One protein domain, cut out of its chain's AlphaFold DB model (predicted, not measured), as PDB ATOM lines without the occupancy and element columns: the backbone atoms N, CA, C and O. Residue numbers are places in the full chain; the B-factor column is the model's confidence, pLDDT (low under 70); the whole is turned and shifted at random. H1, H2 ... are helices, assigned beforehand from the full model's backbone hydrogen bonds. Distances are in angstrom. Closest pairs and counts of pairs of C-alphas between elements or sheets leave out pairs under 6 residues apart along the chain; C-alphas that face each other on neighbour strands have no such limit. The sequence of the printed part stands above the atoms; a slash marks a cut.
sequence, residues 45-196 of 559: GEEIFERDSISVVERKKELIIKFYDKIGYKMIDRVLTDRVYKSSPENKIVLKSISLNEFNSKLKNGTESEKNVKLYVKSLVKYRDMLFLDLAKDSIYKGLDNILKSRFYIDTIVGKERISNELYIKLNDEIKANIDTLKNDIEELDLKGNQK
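Overview. This is residues 45 to 196 of the 559 residues of an uncharacterized protein of Dokdonia pacifica (UniProt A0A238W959). Two long helices, H1 and H6, run side by side in opposite directions, and the shorter H3 and H4 lie along them, H3 by H1 and H4 by H6, in an elongated up-and-down bundle of four, each running against the one before it. Residues 45 to 51 of H1 stick out, short H5 packs steeply on H1, and little H2 packs on H3. The printed part has 152 residues with six named helices, H1 to H6 in order, and no named strand: its class is all helix. It is only just compact, close to loose, with a radius of gyration of the C-alphas of 17.5 A, and spans 62 by 34 by 21 A.

Arrangement. Start with H1, residues 45 to 85, the hub. It touches H3, residues 112 to 130, opposite ways at a shallow tilt of 27 degrees; their closest C-alphas, of Tyr 68 and Arg 128, are 6.6 A apart. It touches H6, residues 166 to 196, opposite ways at a shallow tilt of 6 degrees, closest at the C-alphas of Lys 60 and Ile 186, 6.5 A. Its residues 75 to 79 alone touch H5, residues 151 to 158, at a steep tilt of 50 degrees, closest at the C-alphas of Val 79 and Ile 157, 6.0 A. H2, residues 103 to 106, touches H3, closest at the C-alphas of Asn 104 and Lys 118, 6.1 A, through residues 118 to 121 of H3 alone. H4, residues 137 to 147, touches residues 179 to 187 alone of H6, closest at the C-alphas of Leu 144 and Ile 179, 6.5 A. Every O i to N i+4 pair is within hydrogen-bond range in H3 and H6, with 35 of 37 in H1, 6 of 7 in H4 and 3 of 4 in H5; H2 is too short for one.

Along the chain. Find C-alpha 45 at (151.310, 168.024, 172.731); H1 runs 57.2 A to C-alpha 85. H3 runs 27.4 A and H4 15.8 A. H6 runs 44.3 A to C-alpha 196 at (159.460, 168.345, 162.456).

Size, cuts and confidence. The C-alphas farthest apart, of Gly 45 and Ser 87, are 62.2 A apart. The printed part has no cut, and H1 to H2 is a long link, residues 86 to 102. Low confidence, pLDDT under 70, falls on 48 residues, among them 45 to 55, 86 to 98 and 191 to 196.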
ATOM      1  N   GLY A  45     149.944 168.454 173.016       32.38
ATOM      2  CA  GLY A  45     151.310 168.024 172.731       32.38
ATOM      3  C   GLY A  45     151.443 166.504 172.644       32.38
ATOM      4  O   GLY A  45     152.063 166.011 171.703       32.38
ATOM      5  N   GLU A  46     150.828 165.767 173.572       38.31
ATOM      6  CA  GLU A  46     150.788 164.300 173.564       38.31
ATOM      7  C   GLU A  46     149.944 163.752 172.401       38.31
ATOM      8  O   GLU A  46     150.418 162.877 171.677       38.31
ATOM      9  N   GLU A  47     148.766 164.324 172.117       33.97
ATOM     10  CA  GLU A  47     147.929 163.920 170.974       33.97
ATOM     11  C   GLU A  47     148.594 164.197 169.615       33.97
ATOM     12  O   GLU A  47     148.457 163.405 168.676       33.97
ATOM     13  N   ILE A  48     149.328 165.308 169.481       40.19
ATOM     14  CA  ILE A  48     150.091 165.634 168.266       40.19
ATOM     15  C   ILE A  48     151.283 164.681 168.117       40.19
ATOM     16  O   ILE A  48     151.539 164.204 167.011       40.19
ATOM     17  N   PHE A  49     151.981 164.348 169.208       41.69
ATOM     18  CA  PHE A  49     153.115 163.420 169.181       41.69
ATOM     19  C   PHE A  49     152.673 161.984 168.849       41.69
ATOM     20  O   PHE A  49     153.312 161.305 168.040       41.69
ATOM     21  N   GLU A  50     151.538 161.538 169.396       42.34
ATOM     22  CA  GLU A  50     150.926 160.255 169.050       42.34
ATOM     23  C   GLU A  50     150.449 160.233 167.590       42.34
ATOM     24  O   GLU A  50     150.806 159.308 166.858       42.34
ATOM     25  N   ARG A  51     149.754 161.274 167.101       42.03
ATOM     26  CA  ARG A  51     149.342 161.363 165.683       42.03
ATOM     27  C   ARG A  51     150.521 161.379 164.716       42.03
ATOM     28  O   ARG A  51     150.470 160.695 163.692       42.03
ATOM     29  N   ASP A  52     151.581 162.124 165.019       50.03
ATOM     30  CA  ASP A  52     152.750 162.205 164.143       50.03
ATOM     31  C   ASP A  52     153.547 160.895 164.138       50.03
ATOM     32  O   ASP A  52     153.978 160.457 163.065       50.03
ATOM     33  N   SER A  53     153.664 160.216 165.286       53.31
ATOM     34  CA  SER A  53     154.304 158.897 165.382       53.31
ATOM     35  C   SER A  53     153.529 157.810 164.623       53.31
ATOM     36  O   SER A  53     154.134 157.040 163.868       53.31
ATOM     37  N   ILE A  54     152.191 157.811 164.714       55.94
ATOM     38  CA  ILE A  54     151.305 156.948 163.919       55.94
ATOM     39  C   ILE A  54     151.489 157.253 162.423       55.94
ATOM     40  O   ILE A  54     151.667 156.326 161.631       55.94
ATOM     41  N   SER A  55     151.579 158.533 162.031       66.56
ATOM     42  CA  SER A  55     151.788 158.917 160.625       66.56
ATOM     43  C   SER A  55     153.139 158.458 160.058       66.56
ATOM     44  O   SER A  55     153.234 158.093 158.884       66.56
ATOM     45  N   VAL A  56     154.205 158.448 160.867       73.12
ATOM     46  CA  VAL A  56     155.537 157.982 160.445       73.12
ATOM     47  C   VAL A  56     155.540 156.464 160.281       73.12
ATOM     48  O   VAL A  56     156.069 155.954 159.291       73.12
ATOM     49  N   VAL A  57     154.910 155.740 161.209       76.44
ATOM     50  CA  VAL A  57     154.730 154.283 161.136       76.44
ATOM     51  C   VAL A  57     153.938 153.889 159.886       76.44
ATOM     52  O   VAL A  57     154.360 152.999 159.145       76.44
ATOM     53  N   GLU A  58     152.833 154.575 159.602       78.56
ATOM     54  CA  GLU A  58     152.026 154.338 158.402       78.56
ATOM     55  C   GLU A  58     152.797 154.655 157.116       78.56
ATOM     56  O   GLU A  58     152.815 153.837 156.194       78.56
ATOM     57  N   ARG A  59     153.535 155.771 157.069       79.00
ATOM     58  CA  ARG A  59     154.385 156.116 155.915       79.00
ATOM     59  C   ARG A  59     155.502 155.101 155.679       79.00
ATOM     60  O   ARG A  59     155.775 154.765 154.527       79.00
ATOM     61  N   LYS A  60     156.123 154.561 156.734       83.38
ATOM     62  CA  LYS A  60     157.106 153.469 156.608       83.38
ATOM     63  C   LYS A  60     156.471 152.216 156.013       83.38
ATOM     64  O   LYS A  60     157.035 151.631 155.088       83.38
ATOM     65  N   LYS A  61     155.279 151.832 156.486       85.50
ATOM     66  CA  LYS A  61     154.520 150.712 155.908       85.50
ATOM     67  C   LYS A  61     154.213 150.958 154.432       85.50
ATOM     68  O   LYS A  61     154.442 150.065 153.621       85.50
ATOM     69  N   GLU A  62     153.777 152.159 154.055       86.56
ATOM     70  CA  GLU A  62     153.526 152.503 152.650       86.56
ATOM     71  C   GLU A  62     154.773 152.391 151.770       86.56
ATOM     72  O   GLU A  62     154.686 151.866 150.658       86.56
ATOM     73  N   LEU A  63     155.930 152.867 152.236       86.69
ATOM     74  CA  LEU A  63     157.183 152.742 151.489       86.69
ATOM     75  C   LEU A  63     157.576 151.275 151.293       86.69
ATOM     76  O   LEU A  63     157.948 150.880 150.186       86.69
ATOM     77  N   ILE A  64     157.435 150.455 152.337       87.25
ATOM     78  CA  ILE A  64     157.682 149.011 152.272       87.25
ATOM     79  C   ILE A  64     156.711 148.347 151.280       87.25
ATOM     80  O   ILE A  64     157.142 147.558 150.439       87.25
ATOM     81  N   ILE A  65     155.418 148.694 151.310       87.44
ATOM     82  CA  ILE A  65     154.418 148.192 150.351       87.44
ATOM     83  C   ILE A  65     154.809 148.569 148.920       87.44
ATOM     84  O   ILE A  65     154.897 147.690 148.064       87.44
ATOM     85  N   LYS A  66     155.112 149.847 148.667       86.56
ATOM     86  CA  LYS A  66     155.518 150.345 147.343       86.56
ATOM     87  C   LYS A  66     156.778 149.653 146.835       86.56
ATOM     88  O   LYS A  66     156.853 149.319 145.652       86.56
ATOM     89  N   PHE A  67     157.753 149.416 147.710       89.69
ATOM     90  CA  PHE A  67     158.950 148.656 147.373       89.69
ATOM     91  C   PHE A  67     158.590 147.237 146.930       89.69
ATOM     92  O   PHE A  67     158.930 146.864 145.806       89.69
ATOM     93  N   TYR A  68     157.858 146.475 147.750       87.94
ATOM     94  CA  TYR A  68     157.497 145.090 147.432       87.94
ATOM     95  C   TYR A  68     156.623 144.981 146.184       87.94
ATOM     96  O   TYR A  68     156.869 144.102 145.360       87.94
ATOM     97  N   ASP A  69     155.677 145.897 145.983       84.19
ATOM     98  CA  ASP A  69     154.897 145.965 144.749       84.19
ATOM     99  C   ASP A  69     155.813 146.172 143.539       84.19
ATOM    100  O   ASP A  69     155.687 145.475 142.530       84.19
ATOM    101  N   LYS A  70     156.801 147.070 143.656       84.81
ATOM    102  CA  LYS A  70     157.731 147.409 142.576       84.81
ATOM    103  C   LYS A  70     158.715 146.290 142.236       84.81
ATOM    104  O   LYS A  70     158.980 146.044 141.062       84.81
ATOM    105  N   ILE A  71     159.304 145.629 143.226       85.56
ATOM    106  CA  ILE A  71     160.246 144.530 142.967       85.56
ATOM    107  C   ILE A  71     159.518 143.218 142.665       85.56
ATOM    108  O   ILE A  71     159.999 142.421 141.860       85.56
ATOM    109  N   GLY A  72     158.332 143.017 143.239       83.50
ATOM    110  CA  GLY A  72     157.543 141.805 143.090       83.50
ATOM    111  C   GLY A  72     157.129 141.551 141.648       83.50
ATOM    112  O   GLY A  72     157.360 140.455 141.137       83.50
ATOM    113  N   TYR A  73     156.618 142.570 140.942       81.38
ATOM    114  CA  TYR A  73     156.285 142.403 139.524       81.38
ATOM    115  C   TYR A  73     157.526 142.069 138.691       81.38
ATOM    116  O   TYR A  73     157.446 141.214 137.816       81.38
ATOM    117  N   LYS A  74     158.679 142.697 138.970       82.25
ATOM    118  CA  LYS A  74     159.922 142.463 138.218       82.25
ATOM    119  C   LYS A  74     160.426 141.042 138.407       82.25
ATOM    120  O   LYS A  74     160.766 140.383 137.430       82.25
ATOM    121  N   MET A  75     160.443 140.563 139.650       84.69
ATOM    122  CA  MET A  75     160.846 139.198 139.983       84.69
ATOM    123  C   MET A  75     159.923 138.169 139.321       84.69
ATOM    124  O   MET A  75     160.400 137.223 138.698       84.69
ATOM    125  N   ILE A  76     158.606 138.364 139.415       82.75
ATOM    126  CA  ILE A  76     157.620 137.433 138.855       82.75
ATOM    127  C   ILE A  76     157.666 137.451 137.322       82.75
ATOM    128  O   ILE A  76     157.763 136.390 136.705       82.75
ATOM    129  N   ASP A  77     157.644 138.631 136.695       78.75
ATOM    130  CA  ASP A  77     157.699 138.780 135.234       78.75
ATOM    131  C   ASP A  77     158.975 138.160 134.659       78.75
ATOM    132  O   ASP A  77     158.936 137.511 133.613       78.75
ATOM    133  N   ARG A  78     160.095 138.265 135.387       79.50
ATOM    134  CA  ARG A  78     161.355 137.604 135.040       79.50
ATOM    135  C   ARG A  78     161.215 136.085 134.990       79.50
ATOM    136  O   ARG A  78     161.606 135.471 133.998       79.50
ATOM    137  N   VAL A  79     160.668 135.481 136.046       77.38
ATOM    138  CA  VAL A  79     160.494 134.024 136.140       77.38
ATOM    139  C   VAL A  79     159.548 133.524 135.057       77.38
ATOM    140  O   VAL A  79     159.847 132.530 134.399       77.38
ATOM    141  N   LEU A  80     158.431 134.217 134.837       75.06
ATOM    142  CA  LEU A  80     157.470 133.826 133.812       75.06
ATOM    143  C   LEU A  80     158.037 133.994 132.408       75.06
ATOM    144  O   LEU A  80     157.900 133.088 131.596       75.06
ATOM    145  N   THR A  81     158.720 135.102 132.126       76.19
ATOM    146  CA  THR A  81     159.350 135.334 130.820       76.19
ATOM    147  C   THR A  81     160.351 134.237 130.486       76.19
ATOM    148  O   THR A  81     160.348 133.719 129.372       76.19
ATOM    149  N   ASP A  82     161.173 133.845 131.454       72.81
ATOM    150  CA  ASP A  82     162.246 132.886 131.224       72.81
ATOM    151  C   ASP A  82     161.781 131.417 131.231       72.81
ATOM    152  O   ASP A  82     162.288 130.610 130.453       72.81
ATOM    153  N   ARG A  83     160.808 131.059 132.083       74.12
ATOM    154  CA  ARG A  83     160.388 129.659 132.295       74.12
ATOM    155  C   ARG A  83     159.072 129.277 131.626       74.12
ATOM    156  O   ARG A  83     158.839 128.095 131.410       74.12
ATOM    157  N   VAL A  84     158.210 130.249 131.332       68.94
ATOM    158  CA  VAL A  84     156.844 130.007 130.840       68.94
ATOM    159  C   VAL A  84     156.654 130.614 129.449       68.94
ATOM    160  O   VAL A  84     156.371 129.900 128.493       68.94
ATOM    161  N   TYR A  85     156.866 131.923 129.296       70.44
ATOM    162  CA  TYR A  85     156.589 132.634 128.042       70.44
ATOM    163  C   TYR A  85     157.642 132.404 126.961       70.44
ATOM    164  O   TYR A  85     157.329 132.566 125.786       70.44
ATOM    165  N   LYS A  86     158.854 131.964 127.322       64.75
ATOM    166  CA  LYS A  86     159.860 131.510 126.348       64.75
ATOM    167  C   LYS A  86     159.327 130.380 125.457       64.75
ATOM    168  O   LYS A  86     159.674 130.324 124.283       64.75
ATOM    169  N   SER A  87     158.470 129.522 126.009       59.09
ATOM    170  CA  SER A  87     157.880 128.367 125.322       59.09
ATOM    171  C   SER A  87     156.496 128.661 124.729       59.09
ATOM    172  O   SER A  87     155.987 127.875 123.937       59.09
ATOM    173  N   SER A  88     155.846 129.760 125.132       59.97
ATOM    174  CA  SER A  88     154.483 130.130 124.711       59.97
ATOM    175  C   SER A  88     154.245 131.644 124.878       59.97
ATOM    176  O   SER A  88     153.651 132.070 125.874       59.97
ATOM    177  N   PRO A  89     154.703 132.482 123.926       63.25
ATOM    178  CA  PRO A  89     154.662 133.947 124.038       63.25
ATOM    179  C   PRO A  89     153.243 134.532 124.062       63.25
ATOM    180  O   PRO A  89     153.016 135.610 124.605       63.25
ATOM    181  N   GLU A  90     152.290 133.805 123.481       61.47
ATOM    182  CA  GLU A  90     150.907 134.234 123.229       61.47
ATOM    183  C   GLU A  90     150.064 134.306 124.513       61.47
ATOM    184  O   GLU A  90     149.060 135.009 124.568       61.47
ATOM    185  N   ASN A  91     150.529 133.656 125.586       62.47
ATOM    186  CA  ASN A  91     149.878 133.617 126.899       62.47
ATOM    187  C   ASN A  91     150.512 134.586 127.912       62.47
ATOM    188  O   ASN A  91     150.401 134.385 129.125       62.47
ATOM    189  N   LYS A  92     151.221 135.621 127.441       68.38
ATOM    190  CA  LYS A  92     151.911 136.571 128.317       68.38
ATOM    191  C   LYS A  92     150.923 137.400 129.141       68.38
ATOM    192  O   LYS A  92     150.243 138.283 128.624       68.38
ATOM    193  N   ILE A  93     150.912 137.176 130.451       67.06
ATOM    194  CA  ILE A  93     150.167 138.001 131.405       67.06
ATOM    195  C   ILE A  93     150.956 139.290 131.660       67.06
ATOM    196  O   ILE A  93     152.126 139.249 132.047       67.06
ATOM    197  N   VAL A  94     150.320 140.446 131.458       65.25
ATOM    198  CA  VAL A  94     150.910 141.762 131.741       65.25
ATOM    199  C   VAL A  94     150.720 142.092 133.221       65.25
ATOM    200  O   VAL A  94     149.608 142.349 133.667       65.25
ATOM    201  N   LEU A  95     151.815 142.103 133.982       65.31
ATOM    202  CA  LEU A  95     151.794 142.304 135.443       65.31
ATOM    203  C   LEU A  95     151.945 143.767 135.881       65.31
ATOM    204  O   LEU A  95     152.077 144.065 137.067       65.31
ATOM    205  N   LYS A  96     151.990 144.695 134.926       62.56
ATOM    206  CA  LYS A  96     152.332 146.091 135.191       62.56
ATOM    207  C   LYS A  96     151.163 146.791 135.897       62.56
ATOM    208  O   LYS A  96     150.045 146.774 135.387       62.56
ATOM    209  N   SER A  97     151.446 147.505 136.989       61.66
ATOM    210  CA  SER A  97     150.504 148.416 137.683       61.66
ATOM    211  C   SER A  97     149.412 147.752 138.546       61.66
ATOM    212  O   SER A  97     148.393 148.376 138.824       61.66
ATOM    213  N   ILE A  98     149.611 146.506 138.986       69.31
ATOM    214  CA  ILE A  98     148.721 145.813 139.936       69.31
ATOM    215  C   ILE A  98     149.483 145.633 141.254       69.31
ATOM    216  O   ILE A  98     150.609 145.136 141.229       69.31
ATOM    217  N   SER A  99     148.895 146.032 142.387       77.75
ATOM    218  CA  SER A  99     149.510 145.809 143.706       77.75
ATOM    219  C   SER A  99     149.571 144.313 144.031       77.75
ATOM    220  O   SER A  99     148.727 143.534 143.578       77.75
ATOM    221  N   LEU A 100     150.538 143.878 144.844       79.31
ATOM    222  CA  LEU A 100     150.656 142.469 145.240       79.31
ATOM    223  C   LEU A 100     149.387 141.956 145.937       79.31
ATOM    224  O   LEU A 100     149.020 140.793 145.776       79.31
ATOM    225  N   ASN A 101     148.685 142.827 146.665       77.56
ATOM    226  CA  ASN A 101     147.442 142.480 147.356       77.56
ATOM    227  C   ASN A 101     146.268 142.271 146.383       77.56
ATOM    228  O   ASN A 101     145.460 141.365 146.578       77.56
ATOM    229  N   GLU A 102     146.192 143.051 145.302       75.88
ATOM    230  CA  GLU A 102     145.153 142.926 144.265       75.88
ATOM    231  C   GLU A 102     145.440 141.821 143.243       75.88
ATOM    232  O   GLU A 102     144.617 141.501 142.385       75.88
ATOM    233  N   PHE A 103     146.624 141.229 143.302       73.69
ATOM    234  CA  PHE A 103     147.087 140.319 142.271       73.69
ATOM    235  C   PHE A 103     146.287 139.007 142.238       73.69
ATOM    236  O   PHE A 103     145.952 138.488 141.171       73.69
ATOM    237  N   ASN A 104     145.925 138.474 143.409       67.00
ATOM    238  CA  ASN A 104     145.207 137.201 143.520       67.00
ATOM    239  C   ASN A 104     143.781 137.255 142.952       67.00
ATOM    240  O   ASN A 104     143.289 136.223 142.491       67.00
ATOM    241  N   SER A 105     143.137 138.428 142.974       68.62
ATOM    242  CA  SER A 105     141.771 138.618 142.473       68.62
ATOM    243  C   SER A 105     141.708 138.811 140.955       68.62
ATOM    244  O   SER A 105     140.651 138.596 140.366       68.62
ATOM    245  N   LYS A 106     142.828 139.156 140.304       68.38
ATOM    246  CA  LYS A 106     142.898 139.383 138.847       68.38
ATOM    247  C   LYS A 106     143.261 138.141 138.022       68.38
ATOM    248  O   LYS A 106     143.099 138.162 136.806       68.38
ATOM    249  N   LEU A 107     143.708 137.056 138.658       67.12
ATOM    250  CA  LEU A 107     144.031 135.788 137.987       67.12
ATOM    251  C   LEU A 107     142.860 134.800 138.062       67.12
ATOM    252  O   LEU A 107     142.408 134.455 139.163       67.12
ATOM    253  N   LYS A 108     142.427 134.268 136.912       61.91
ATOM    254  CA  LYS A 108     141.429 133.189 136.866       61.91
ATOM    255  C   LYS A 108     142.079 131.892 137.382       61.91
ATOM    256  O   LYS A 108     143.285 131.704 137.300       61.91
ATOM    257  N   ASN A 109     141.313 131.006 138.020       55.59
ATOM    258  CA  ASN A 109     141.837 129.747 138.584       55.59
ATOM    259  C   ASN A 109     142.001 128.669 137.493       55.59
ATOM    260  O   ASN A 109     141.397 127.606 137.601       55.59
ATOM    261  N   GLY A 110     142.754 128.944 136.423       62.28
ATOM    262  CA  GLY A 110     142.803 128.057 135.257       62.28
ATOM    263  C   GLY A 110     144.132 127.337 135.067       62.28
ATOM    264  O   GLY A 110     144.171 126.111 134.984       62.28
ATOM    265  N   THR A 111     145.229 128.088 134.998       70.12
ATOM    266  CA  THR A 111     146.501 127.594 134.446       70.12
ATOM    267  C   THR A 111     147.589 127.380 135.504       70.12
ATOM    268  O   THR A 111     147.583 127.975 136.583       70.12
ATOM    269  N   GLU A 112     148.552 126.503 135.213       68.94
ATOM    270  CA  GLU A 112     149.686 126.219 136.104       68.94
ATOM    271  C   GLU A 112     150.612 127.433 136.286       68.94
ATOM    272  O   GLU A 112     151.122 127.677 137.381       68.94
ATOM    273  N   SER A 113     150.748 128.268 135.252       69.06
ATOM    274  CA  SER A 113     151.432 129.557 135.344       69.06
ATOM    275  C   SER A 113     150.729 130.493 136.331       69.06
ATOM    276  O   SER A 113     151.385 131.011 137.228       69.06
ATOM    277  N   GLU A 114     149.403 130.647 136.257       73.44
ATOM    278  CA  GLU A 114     148.629 131.449 137.217       73.44
ATOM    279  C   GLU A 114     148.775 130.926 138.654       73.44
ATOM    280  O   GLU A 114     148.941 131.722 139.582       73.44
ATOM    281  N   LYS A 115     148.777 129.600 138.860       74.75
ATOM    282  CA  LYS A 115     149.020 128.989 140.183       74.75
ATOM    283  C   LYS A 115     150.406 129.343 140.730       74.75
ATOM    284  O   LYS A 115     150.514 129.761 141.884       74.75
ATOM    285  N   ASN A 116     151.446 129.244 139.902       73.75
ATOM    286  CA  ASN A 116     152.816 129.595 140.284       73.75
ATOM    287  C   ASN A 116     152.954 131.081 140.621       73.75
ATOM    288  O   ASN A 116     153.574 131.437 141.623       73.75
ATOM    289  N   VAL A 117     152.301 131.955 139.856       76.62
ATOM    290  CA  VAL A 117     152.287 133.385 140.165       76.62
ATOM    291  C   VAL A 117     151.622 133.664 141.511       76.62
ATOM    292  O   VAL A 117     152.182 134.414 142.310       76.62
ATOM    293  N   LYS A 118     150.485 133.027 141.820       78.19
ATOM    294  CA  LYS A 118     149.834 133.169 143.137       78.19
ATOM    295  C   LYS A 118     150.762 132.756 144.281       78.19
ATOM    296  O   LYS A 118     150.777 133.416 145.318       78.19
ATOM    297  N   LEU A 119     151.553 131.696 144.106       77.94
ATOM    298  CA  LEU A 119     152.539 131.264 145.104       77.94
ATOM    299  C   LEU A 119     153.658 132.296 145.299       77.94
ATOM    300  O   LEU A 119     154.034 132.592 146.436       77.94
ATOM    301  N   TYR A 120     154.159 132.882 144.210       79.81
ATOM    302  CA  TYR A 120     155.199 133.911 144.272       79.81
ATOM    303  C   TYR A 120     154.698 135.187 144.945       79.81
ATOM    304  O   TYR A 120     155.363 135.711 145.836       79.81
ATOM    305  N   VAL A 121     153.492 135.634 144.592       82.56
ATOM    306  CA  VAL A 121     152.837 136.785 145.223       82.56
ATOM    307  C   VAL A 121     152.633 136.544 146.715       82.56
ATOM    308  O   VAL A 121     153.019 137.386 147.519       82.56
ATOM    309  N   LYS A 122     152.081 135.387 147.109       82.94
ATOM    310  CA  LYS A 122     151.883 135.044 148.528       82.94
ATOM    311  C   LYS A 122     153.190 135.073 149.314       82.94
ATOM    312  O   LYS A 122     153.213 135.562 150.438       82.94
ATOM    313  N   SER A 123     154.272 134.574 148.722       81.50
ATOM    314  CA  SER A 123     155.589 134.576 149.360       81.50
ATOM    315  C   SER A 123     156.114 135.999 149.551       81.50
ATOM    316  O   SER A 123     156.544 136.345 150.646       81.50
ATOM    317  N   LEU A 124     156.016 136.850 148.524       83.81
ATOM    318  CA  LEU A 124     156.417 138.260 148.599       83.81
ATOM    319  C   LEU A 124     155.595 139.051 149.621       83.81
ATOM    320  O   LEU A 124     156.162 139.817 150.393       83.81
ATOM    321  N   VAL A 125     154.279 138.825 149.667       83.81
ATOM    322  CA  VAL A 125     153.385 139.400 150.682       83.81
ATOM    323  C   VAL A 125     153.806 138.961 152.084       83.81
ATOM    324  O   VAL A 125     153.943 139.803 152.962       83.81
ATOM    325  N   LYS A 126     154.117 137.674 152.282       82.62
ATOM    326  CA  LYS A 126     154.599 137.167 153.572       82.62
ATOM    327  C   LYS A 126     155.898 137.861 154.008       82.62
ATOM    328  O   LYS A 126     155.994 138.282 155.154       82.62
ATOM    329  N   TYR A 127     156.876 138.009 153.110       81.50
ATOM    330  CA  TYR A 127     158.135 138.712 153.410       81.50
ATOM    331  C   TYR A 127     157.918 140.192 153.738       81.50
ATOM    332  O   TYR A 127     158.540 140.710 154.661       81.50
ATOM    333  N   ARG A 128     157.023 140.862 153.008       86.81
ATOM    334  CA  ARG A 128     156.627 142.244 153.284       86.81
ATOM    335  C   ARG A 128     156.017 142.377 154.676       86.81
ATOM    336  O   ARG A 128     156.443 143.231 155.444       86.81
ATOM    337  N   ASP A 129     155.046 141.528 154.992       82.06
ATOM    338  CA  ASP A 129     154.269 141.629 156.225       82.06
ATOM    339  C   ASP A 129     155.117 141.294 157.463       82.06
ATOM    340  O   ASP A 129     154.906 141.879 158.522       82.06
ATOM    341  N   MET A 130     156.150 140.447 157.327       78.62
ATOM    342  CA  MET A 130     157.147 140.242 158.389       78.62
ATOM    343  C   MET A 130     157.870 141.537 158.782       78.62
ATOM    344  O   MET A 130     158.185 141.716 159.953       78.62
ATOM    345  N   LEU A 131     158.102 142.463 157.842       79.19
ATOM    346  CA  LEU A 131     158.729 143.755 158.151       79.19
ATOM    347  C   LEU A 131     157.792 144.706 158.902       79.19
ATOM    348  O   LEU A 131     158.250 145.713 159.428       79.19
ATOM    349  N   PHE A 132     156.488 144.421 158.961       78.19
ATOM    350  CA  PHE A 132     155.549 145.220 159.752       78.19
ATOM    351  C   PHE A 132     155.551 144.851 161.234       78.19
ATOM    352  O   PHE A 132     155.053 145.642 162.032       78.19
ATOM    353  N   LEU A 133     156.081 143.674 161.586       70.25
ATOM    354  CA  LEU A 133     156.155 143.197 162.969       70.25
ATOM    355  C   LEU A 133     157.212 143.957 163.779       70.25
ATOM    356  O   LEU A 133     157.049 144.114 164.982       70.25
ATOM    357  N   ASP A 134     158.255 144.462 163.115       69.12
ATOM    358  CA  ASP A 134     159.289 145.293 163.726       69.12
ATOM    359  C   ASP A 134     159.736 146.391 162.748       69.12
ATOM    360  O   ASP A 134     160.506 146.159 161.811       69.12
ATOM    361  N   LEU A 135     159.218 147.602 162.972       72.62
ATOM    362  CA  LEU A 135     159.505 148.783 162.156       72.62
ATOM    363  C   LEU A 135     160.723 149.582 162.652       72.62
ATOM    364  O   LEU A 135     160.944 150.718 162.205       72.62
ATOM    365  N   ALA A 136     161.528 149.009 163.554       71.12
ATOM    366  CA  ALA A 136     162.823 149.571 163.900       71.12
ATOM    367  C   ALA A 136     163.744 149.578 162.669       71.12
ATOM    368  O   ALA A 136     163.828 148.603 161.917       71.12
ATOM    369  N   LYS A 137     164.464 150.690 162.469       68.50
ATOM    370  CA  LYS A 137     165.342 150.929 161.308       68.50
ATOM    371  C   LYS A 137     166.301 149.758 161.057       68.50
ATOM    372  O   LYS A 137     166.385 149.253 159.939       68.50
ATOM    373  N   ASP A 138     166.955 149.280 162.113       70.12
ATOM    374  CA  ASP A 138     167.937 148.195 162.032       70.12
ATOM    375  C   ASP A 138     167.309 146.854 161.626       70.12
ATOM    376  O   ASP A 138     167.907 146.090 160.861       70.12
ATOM    377  N   SER A 139     166.091 146.579 162.092       72.62
ATOM    378  CA  SER A 139     165.341 145.364 161.764       72.62
ATOM    379  C   SER A 139     164.828 145.390 160.328       72.62
ATOM    380  O   SER A 139     165.001 144.408 159.599       72.62
ATOM    381  N   ILE A 140     164.312 146.537 159.867       77.94
ATOM    382  CA  ILE A 140     163.913 146.727 158.468       77.94
ATOM    383  C   ILE A 140     165.121 146.535 157.546       77.94
ATOM    384  O   ILE A 140     165.029 145.822 156.550       77.94
ATOM    385  N   TYR A 141     166.271 147.129 157.868       81.81
ATOM    386  CA  TYR A 141     167.459 147.052 157.013       81.81
ATOM    387  C   TYR A 141     167.998 145.630 156.900       81.81
ATOM    388  O   TYR A 141     168.262 145.170 155.787       81.81
ATOM    389  N   LYS A 142     168.080 144.905 158.023       77.19
ATOM    390  CA  LYS A 142     168.422 143.477 158.020       77.19
ATOM    391  C   LYS A 142     167.427 142.673 157.187       77.19
ATOM    392  O   LYS A 142     167.838 141.846 156.376       77.19
ATOM    393  N   GLY A 143     166.131 142.932 157.349       77.94
ATOM    394  CA  GLY A 143     165.079 142.266 156.586       77.94
ATOM    395  C   GLY A 143     165.168 142.519 155.076       77.94
ATOM    396  O   GLY A 143     165.053 141.580 154.288       77.94
ATOM    397  N   LEU A 144     165.450 143.758 154.661       81.81
ATOM    398  CA  LEU A 144     165.647 144.127 153.257       81.81
ATOM    399  C   LEU A 144     166.895 143.472 152.659       81.81
ATOM    400  O   LEU A 144     166.823 142.910 151.570       81.81
ATOM    401  N   ASP A 145     168.018 143.463 153.377       79.06
ATOM    402  CA  ASP A 145     169.256 142.825 152.905       79.06
ATOM    403  C   ASP A 145     169.130 141.299 152.796       79.06
ATOM    404  O   ASP A 145     169.845 140.649 152.022       79.06
ATOM    405  N   ASN A 146     168.188 140.716 153.538       80.31
ATOM    406  CA  ASN A 146     167.893 139.294 153.494       80.31
ATOM    407  C   ASN A 146     167.050 138.884 152.281       80.31
ATOM    408  O   ASN A 146     167.051 137.701 151.944       80.31
ATOM    409  N   ILE A 147     166.388 139.806 151.567       81.62
ATOM    410  CA  ILE A 147     165.519 139.435 150.438       81.62
ATOM    411  C   ILE A 147     166.299 138.731 149.320       81.62
ATOM    412  O   ILE A 147     165.871 137.685 148.832       81.62
ATOM    413  N   LEU A 148     167.491 139.236 148.987       82.12
ATOM    414  CA  LEU A 148     168.382 138.671 147.966       82.12
ATOM    415  C   LEU A 148     169.089 137.396 148.432       82.12
ATOM    416  O   LEU A 148     169.567 136.612 147.616       82.12
ATOM    417  N   LYS A 149     169.154 137.189 149.748       82.00
ATOM    418  CA  LYS A 149     169.714 135.990 150.381       82.00
ATOM    419  C   LYS A 149     168.639 134.944 150.682       82.00
ATOM    420  O   LYS A 149     168.961 133.842 151.122       82.00
ATOM    421  N   SER A 150     167.366 135.282 150.474       78.06
ATOM    422  CA  SER A 150     166.249 134.408 150.800       78.06
ATOM    423  C   SER A 150     166.223 133.198 149.871       78.06
ATOM    424  O   SER A 150     166.495 133.304 148.674       78.06
ATOM    425  N   ARG A 151     165.835 132.033 150.402       71.50
ATOM    426  CA  ARG A 151     165.663 130.826 149.577       71.50
ATOM    427  C   ARG A 151     164.584 130.997 148.528       71.50
ATOM    428  O   ARG A 151     164.750 130.528 147.415       71.50
ATOM    429  N   PHE A 152     163.518 131.731 148.847       78.56
ATOM    430  CA  PHE A 152     162.518 132.101 147.851       78.56
ATOM    431  C   PHE A 152     163.167 132.834 146.669       78.56
ATOM    432  O   PHE A 152     162.941 132.482 145.519       78.56
ATOM    433  N   TYR A 153     164.033 133.810 146.925       81.81
ATOM    434  CA  TYR A 153     164.713 134.510 145.847       81.81
ATOM    435  C   TYR A 153     165.724 133.620 145.105       81.81
ATOM    436  O   TYR A 153     165.686 133.532 143.878       81.81
ATOM    437  N   ILE A 154     166.591 132.911 145.828       79.62
ATOM    438  CA  ILE A 154     167.671 132.106 145.238       79.62
ATOM    439  C   ILE A 154     167.128 130.887 144.486       79.62
ATOM    440  O   ILE A 154     167.516 130.649 143.345       79.62
ATOM    441  N   ASP A 155     166.223 130.124 145.094       72.56
ATOM    442  CA  ASP A 155     165.732 128.865 144.530       72.56
ATOM    443  C   ASP A 155     164.597 129.113 143.531       72.56
ATOM    444  O   ASP A 155     164.531 128.466 142.484       72.56
ATOM    445  N   THR A 156     163.729 130.087 143.814       71.12
ATOM    446  CA  THR A 156     162.513 130.301 143.026       71.12
ATOM    447  C   THR A 156     162.689 131.371 141.961       71.12
ATOM    448  O   THR A 156     162.293 131.134 140.819       71.12
ATOM    449  N   ILE A 157     163.306 132.516 142.278       77.56
ATOM    450  CA  ILE A 157     163.461 133.623 141.320       77.56
ATOM    451  C   ILE A 157     164.687 133.409 140.435       77.56
ATOM    452  O   ILE A 157     164.542 133.279 139.220       77.56
ATOM    453  N   VAL A 158     165.874 133.305 141.030       76.38
ATOM    454  CA  VAL A 158     167.132 133.127 140.294       76.38
ATOM    455  C   VAL A 158     167.220 131.702 139.743       76.38
ATOM    456  O   VAL A 158     167.318 131.508 138.534       76.38
ATOM    457  N   GLY A 159     167.048 130.698 140.599       67.88
ATOM    458  CA  GLY A 159     167.340 129.297 140.300       67.88
ATOM    459  C   GLY A 159     168.840 129.014 140.444       67.88
ATOM    460  O   GLY A 159     169.672 129.765 139.935       67.88
ATOM    461  N   LYS A 160     169.192 127.916 141.127       61.50
ATOM    462  CA  LYS A 160     170.571 127.606 141.564       61.50
ATOM    463  C   LYS A 160     171.625 127.619 140.447       61.50
ATOM    464  O   LYS A 160     172.765 127.984 140.699       61.50
ATOM    465  N   GLU A 161     171.246 127.286 139.217       62.25
ATOM    466  CA  GLU A 161     172.158 127.226 138.063       62.25
ATOM    467  C   GLU A 161     172.292 128.555 137.297       62.25
ATOM    468  O   GLU A 161     173.096 128.665 136.376       62.25
ATOM    469  N   ARG A 162     171.499 129.579 137.636       64.75
ATOM    470  CA  ARG A 162     171.343 130.800 136.817       64.75
ATOM    471  C   ARG A 162     171.886 132.061 137.482       64.75
ATOM    472  O   ARG A 162     171.704 133.158 136.958       64.75
ATOM    473  N   ILE A 163     172.588 131.903 138.602       59.66
ATOM    474  CA  ILE A 163     173.211 132.991 139.374       59.66
ATOM    475  C   ILE A 163     174.207 133.799 138.518       59.66
ATOM    476  O   ILE A 163     174.383 134.994 138.746       59.66
ATOM    477  N   SER A 164     174.810 133.179 137.501       62.72
ATOM    478  CA  SER A 164     175.771 133.793 136.572       62.72
ATOM    479  C   SER A 164     175.154 134.367 135.290       62.72
ATOM    480  O   SER A 164     175.874 134.922 134.462       62.72
ATOM    481  N   ASN A 165     173.840 134.248 135.085       77.25
ATOM    482  CA  ASN A 165     173.191 134.758 133.880       77.25
ATOM    483  C   ASN A 165     172.980 136.280 133.996       77.25
ATOM    484  O   ASN A 165     172.388 136.764 134.962       77.25
ATOM    485  N   GLU A 166     173.444 137.026 132.986       79.50
ATOM    486  CA  GLU A 166     173.435 138.498 132.922       79.50
ATOM    487  C   GLU A 166     172.073 139.109 133.279       79.50
ATOM    488  O   GLU A 166     171.979 140.161 133.909       79.50
ATOM    489  N   LEU A 167     170.992 138.425 132.921       74.94
ATOM    490  CA  LEU A 167     169.642 138.896 133.181       74.94
ATOM    491  C   LEU A 167     169.267 138.858 134.670       74.94
ATOM    492  O   LEU A 167     168.524 139.720 135.140       74.94
ATOM    493  N   TYR A 168     169.773 137.873 135.412       78.38
ATOM    494  CA  TYR A 168     169.578 137.761 136.858       78.38
ATOM    495  C   TYR A 168     170.562 138.635 137.636       78.38
ATOM    496  O   TYR A 168     170.214 139.131 138.706       78.38
ATOM    497  N   ILE A 169     171.740 138.904 137.067       80.62
ATOM    498  CA  ILE A 169     172.667 139.922 137.576       80.62
ATOM    499  C   ILE A 169     172.006 141.307 137.510       80.62
ATOM    500  O   ILE A 169     171.908 141.977 138.533       80.62
ATOM    501  N   LYS A 170     171.424 141.688 136.363       84.06
ATOM    502  CA  LYS A 170     170.671 142.952 136.235       84.06
ATOM    503  C   LYS A 170     169.505 143.042 137.219       84.06
ATOM    504  O   LYS A 170     169.304 144.088 137.828       84.06
ATOM    505  N   LEU A 171     168.759 141.952 137.416       84.75
ATOM    506  CA  LEU A 171     167.683 141.918 138.409       84.75
ATOM    507  C   LEU A 171     168.218 142.126 139.839       84.75
ATOM    508  O   LEU A 171     167.634 142.907 140.587       84.75
ATOM    509  N   ASN A 172     169.328 141.474 140.204       86.38
ATOM    510  CA  ASN A 172     169.990 141.669 141.499       86.38
ATOM    511  C   ASN A 172     170.384 143.131 141.715       86.38
ATOM    512  O   ASN A 172     170.104 143.685 142.776       86.38
ATOM    513  N   ASP A 173     171.023 143.743 140.721       87.00
ATOM    514  CA  ASP A 173     171.496 145.122 140.811       87.00
ATOM    515  C   ASP A 173     170.326 146.103 140.915       87.00
ATOM    516  O   ASP A 173     170.347 147.018 141.738       87.00
ATOM    517  N   GLU A 174     169.245 145.863 140.168       86.31
ATOM    518  CA  GLU A 174     168.018 146.643 140.294       86.31
ATOM    519  C   GLU A 174     167.392 146.513 141.685       86.31
ATOM    520  O   GLU A 174     166.970 147.516 142.258       86.31
ATOM    521  N   ILE A 175     167.313 145.307 142.251       87.56
ATOM    522  CA  ILE A 175     166.750 145.115 143.593       87.56
ATOM    523  C   ILE A 175     167.621 145.810 144.640       87.56
ATOM    524  O   ILE A 175     167.068 146.517 145.477       87.56
ATOM    525  N   LYS A 176     168.954 145.683 144.564       89.06
ATOM    526  CA  LYS A 176     169.884 146.400 145.454       89.06
ATOM    527  C   LYS A 176     169.674 147.909 145.381       89.06
ATOM    528  O   LYS A 176     169.447 148.530 146.409       89.06
ATOM    529  N   ALA A 177     169.612 148.474 144.176       89.31
ATOM    530  CA  ALA A 177     169.362 149.902 143.998       89.31
ATOM    531  C   ALA A 177     168.014 150.345 144.606       89.31
ATOM    532  O   ALA A 177     167.909 151.431 145.176       89.31
ATOM    533  N   ASN A 178     166.974 149.506 144.519       87.12
ATOM    534  CA  ASN A 178     165.682 149.787 145.155       87.12
ATOM    535  C   ASN A 178     165.730 149.631 146.684       87.12
ATOM    536  O   ASN A 178     165.045 150.387 147.367       87.12
ATOM    537  N   ILE A 179     166.527 148.699 147.217       88.88
ATOM    538  CA  ILE A 179     166.780 148.576 148.661       88.88
ATOM    539  C   ILE A 179     167.479 149.836 149.166       88.88
ATOM    540  O   ILE A 179     167.029 150.413 150.148       88.88
ATOM    541  N   ASP A 180     168.523 150.296 148.478       88.44
ATOM    542  CA  ASP A 180     169.268 151.497 148.864       88.44
ATOM    543  C   ASP A 180     168.376 152.744 148.812       88.44
ATOM    544  O   ASP A 180     168.396 153.563 149.728       88.44
ATOM    545  N   THR A 181     167.517 152.847 147.791       88.69
ATOM    546  CA  THR A 181     166.513 153.921 147.706       88.69
ATOM    547  C   THR A 181     165.550 153.866 148.892       88.69
ATOM    548  O   THR A 181     165.360 154.870 149.566       88.69
ATOM    549  N   LEU A 182     164.994 152.691 149.209       88.00
ATOM    550  CA  LEU A 182     164.084 152.531 150.344       88.00
ATOM    551  C   LEU A 182     164.769 152.843 151.683       88.00
ATOM    552  O   LEU A 182     164.159 153.457 152.554       88.00
ATOM    553  N   LYS A 183     166.031 152.432 151.859       86.94
ATOM    554  CA  LYS A 183     166.819 152.747 153.056       86.94
ATOM    555  C   LYS A 183     166.955 154.257 153.229       86.94
ATOM    556  O   LYS A 183     166.685 154.741 154.329       86.94
ATOM    557  N   ASN A 184     167.281 154.970 152.151       86.75
ATOM    558  CA  ASN A 184     167.372 156.428 152.134       86.75
ATOM    559  C   ASN A 184     166.017 157.093 152.408       86.75
ATOM    560  O   ASN A 184     165.962 158.017 153.208       86.75
ATOM    561  N   ASP A 185     164.923 156.604 151.817       84.12
ATOM    562  CA  ASP A 185     163.579 157.154 152.038       84.12
ATOM    563  C   ASP A 185     163.119 156.961 153.499       84.12
ATOM    564  O   ASP A 185     162.514 157.853 154.095       84.12
ATOM    565  N   ILE A 186     163.429 155.808 154.106       85.06
ATOM    566  CA  ILE A 186     163.162 155.534 155.528       85.06
ATOM    567  C   ILE A 186     164.031 156.421 156.424       85.06
ATOM    568  O   ILE A 186     163.541 156.952 157.418       85.06
ATOM    569  N   GLU A 187     165.304 156.607 156.076       82.44
ATOM    570  CA  GLU A 187     166.212 157.486 156.811       82.44
ATOM    571  C   GLU A 187     165.784 158.952 156.714       82.44
ATOM    572  O   GLU A 187     165.784 159.660 157.717       82.44
ATOM    573  N   GLU A 188     165.340 159.402 155.542       80.06
ATOM    574  CA  GLU A 188     164.789 160.737 155.345       80.06
ATOM    575  C   GLU A 188     163.473 160.916 156.116       80.06
ATOM    576  O   GLU A 188     163.248 161.983 156.685       80.06
ATOM    577  N   LEU A 189     162.620 159.888 156.198       79.69
ATOM    578  CA  LEU A 189     161.428 159.905 157.053       79.69
ATOM    579  C   LEU A 189     161.776 159.980 158.541       79.69
ATOM    580  O   LEU A 189     161.116 160.727 159.257       79.69
ATOM    581  N   ASP A 190     162.795 159.259 159.004       73.38
ATOM    582  CA  ASP A 190     163.247 159.307 160.400       73.38
ATOM    583  C   ASP A 190     163.894 160.658 160.736       73.38
ATOM    584  O   ASP A 190     163.666 161.219 161.809       73.38
ATOM    585  N   LEU A 191     164.659 161.228 159.801       69.44
ATOM    586  CA  LEU A 191     165.242 162.563 159.925       69.44
ATOM    587  C   LEU A 191     164.161 163.647 159.911       69.44
ATOM    588  O   LEU A 191     164.178 164.521 160.771       69.44
ATOM    589  N   LYS A 192     163.184 163.571 159.000       61.88
ATOM    590  CA  LYS A 192     162.050 164.508 158.938       61.88
ATOM    591  C   LYS A 192     161.090 164.335 160.114       61.88
ATOM    592  O   LYS A 192     160.568 165.336 160.584       61.88
ATOM    593  N   GLY A 193     160.875 163.115 160.604       54.41
ATOM    594  CA  GLY A 193     160.083 162.826 161.804       54.41
ATOM    595  C   GLY A 193     160.724 163.399 163.070       54.41
ATOM    596  O   GLY A 193     160.027 163.963 163.903       54.41
ATOM    597  N   ASN A 194     162.059 163.375 163.153       45.00
ATOM    598  CA  ASN A 194     162.817 163.966 164.262       45.00
ATOM    599  C   ASN A 194     163.130 165.472 164.091       45.00
ATOM    600  O   ASN A 194     163.467 166.136 165.068       45.00
ATOM    601  N   GLN A 195     163.022 166.037 162.881       41.91
ATOM    602  CA  GLN A 195     163.226 167.473 162.603       41.91
ATOM    603  C   GLN A 195     161.926 168.298 162.573       41.91
ATOM    604  O   GLN A 195     161.978 169.530 162.547       41.91
ATOM    605  N   LYS A 196     160.751 167.660 162.608       42.12
ATOM    606  CA  LYS A 196     159.460 168.345 162.456       42.12
ATOM    607  C   LYS A 196     158.805 169.006 163.675       42.12
ATOM    608  O   LYS A 196     157.782 169.641 163.434       42.12
TER     609      LYS A 196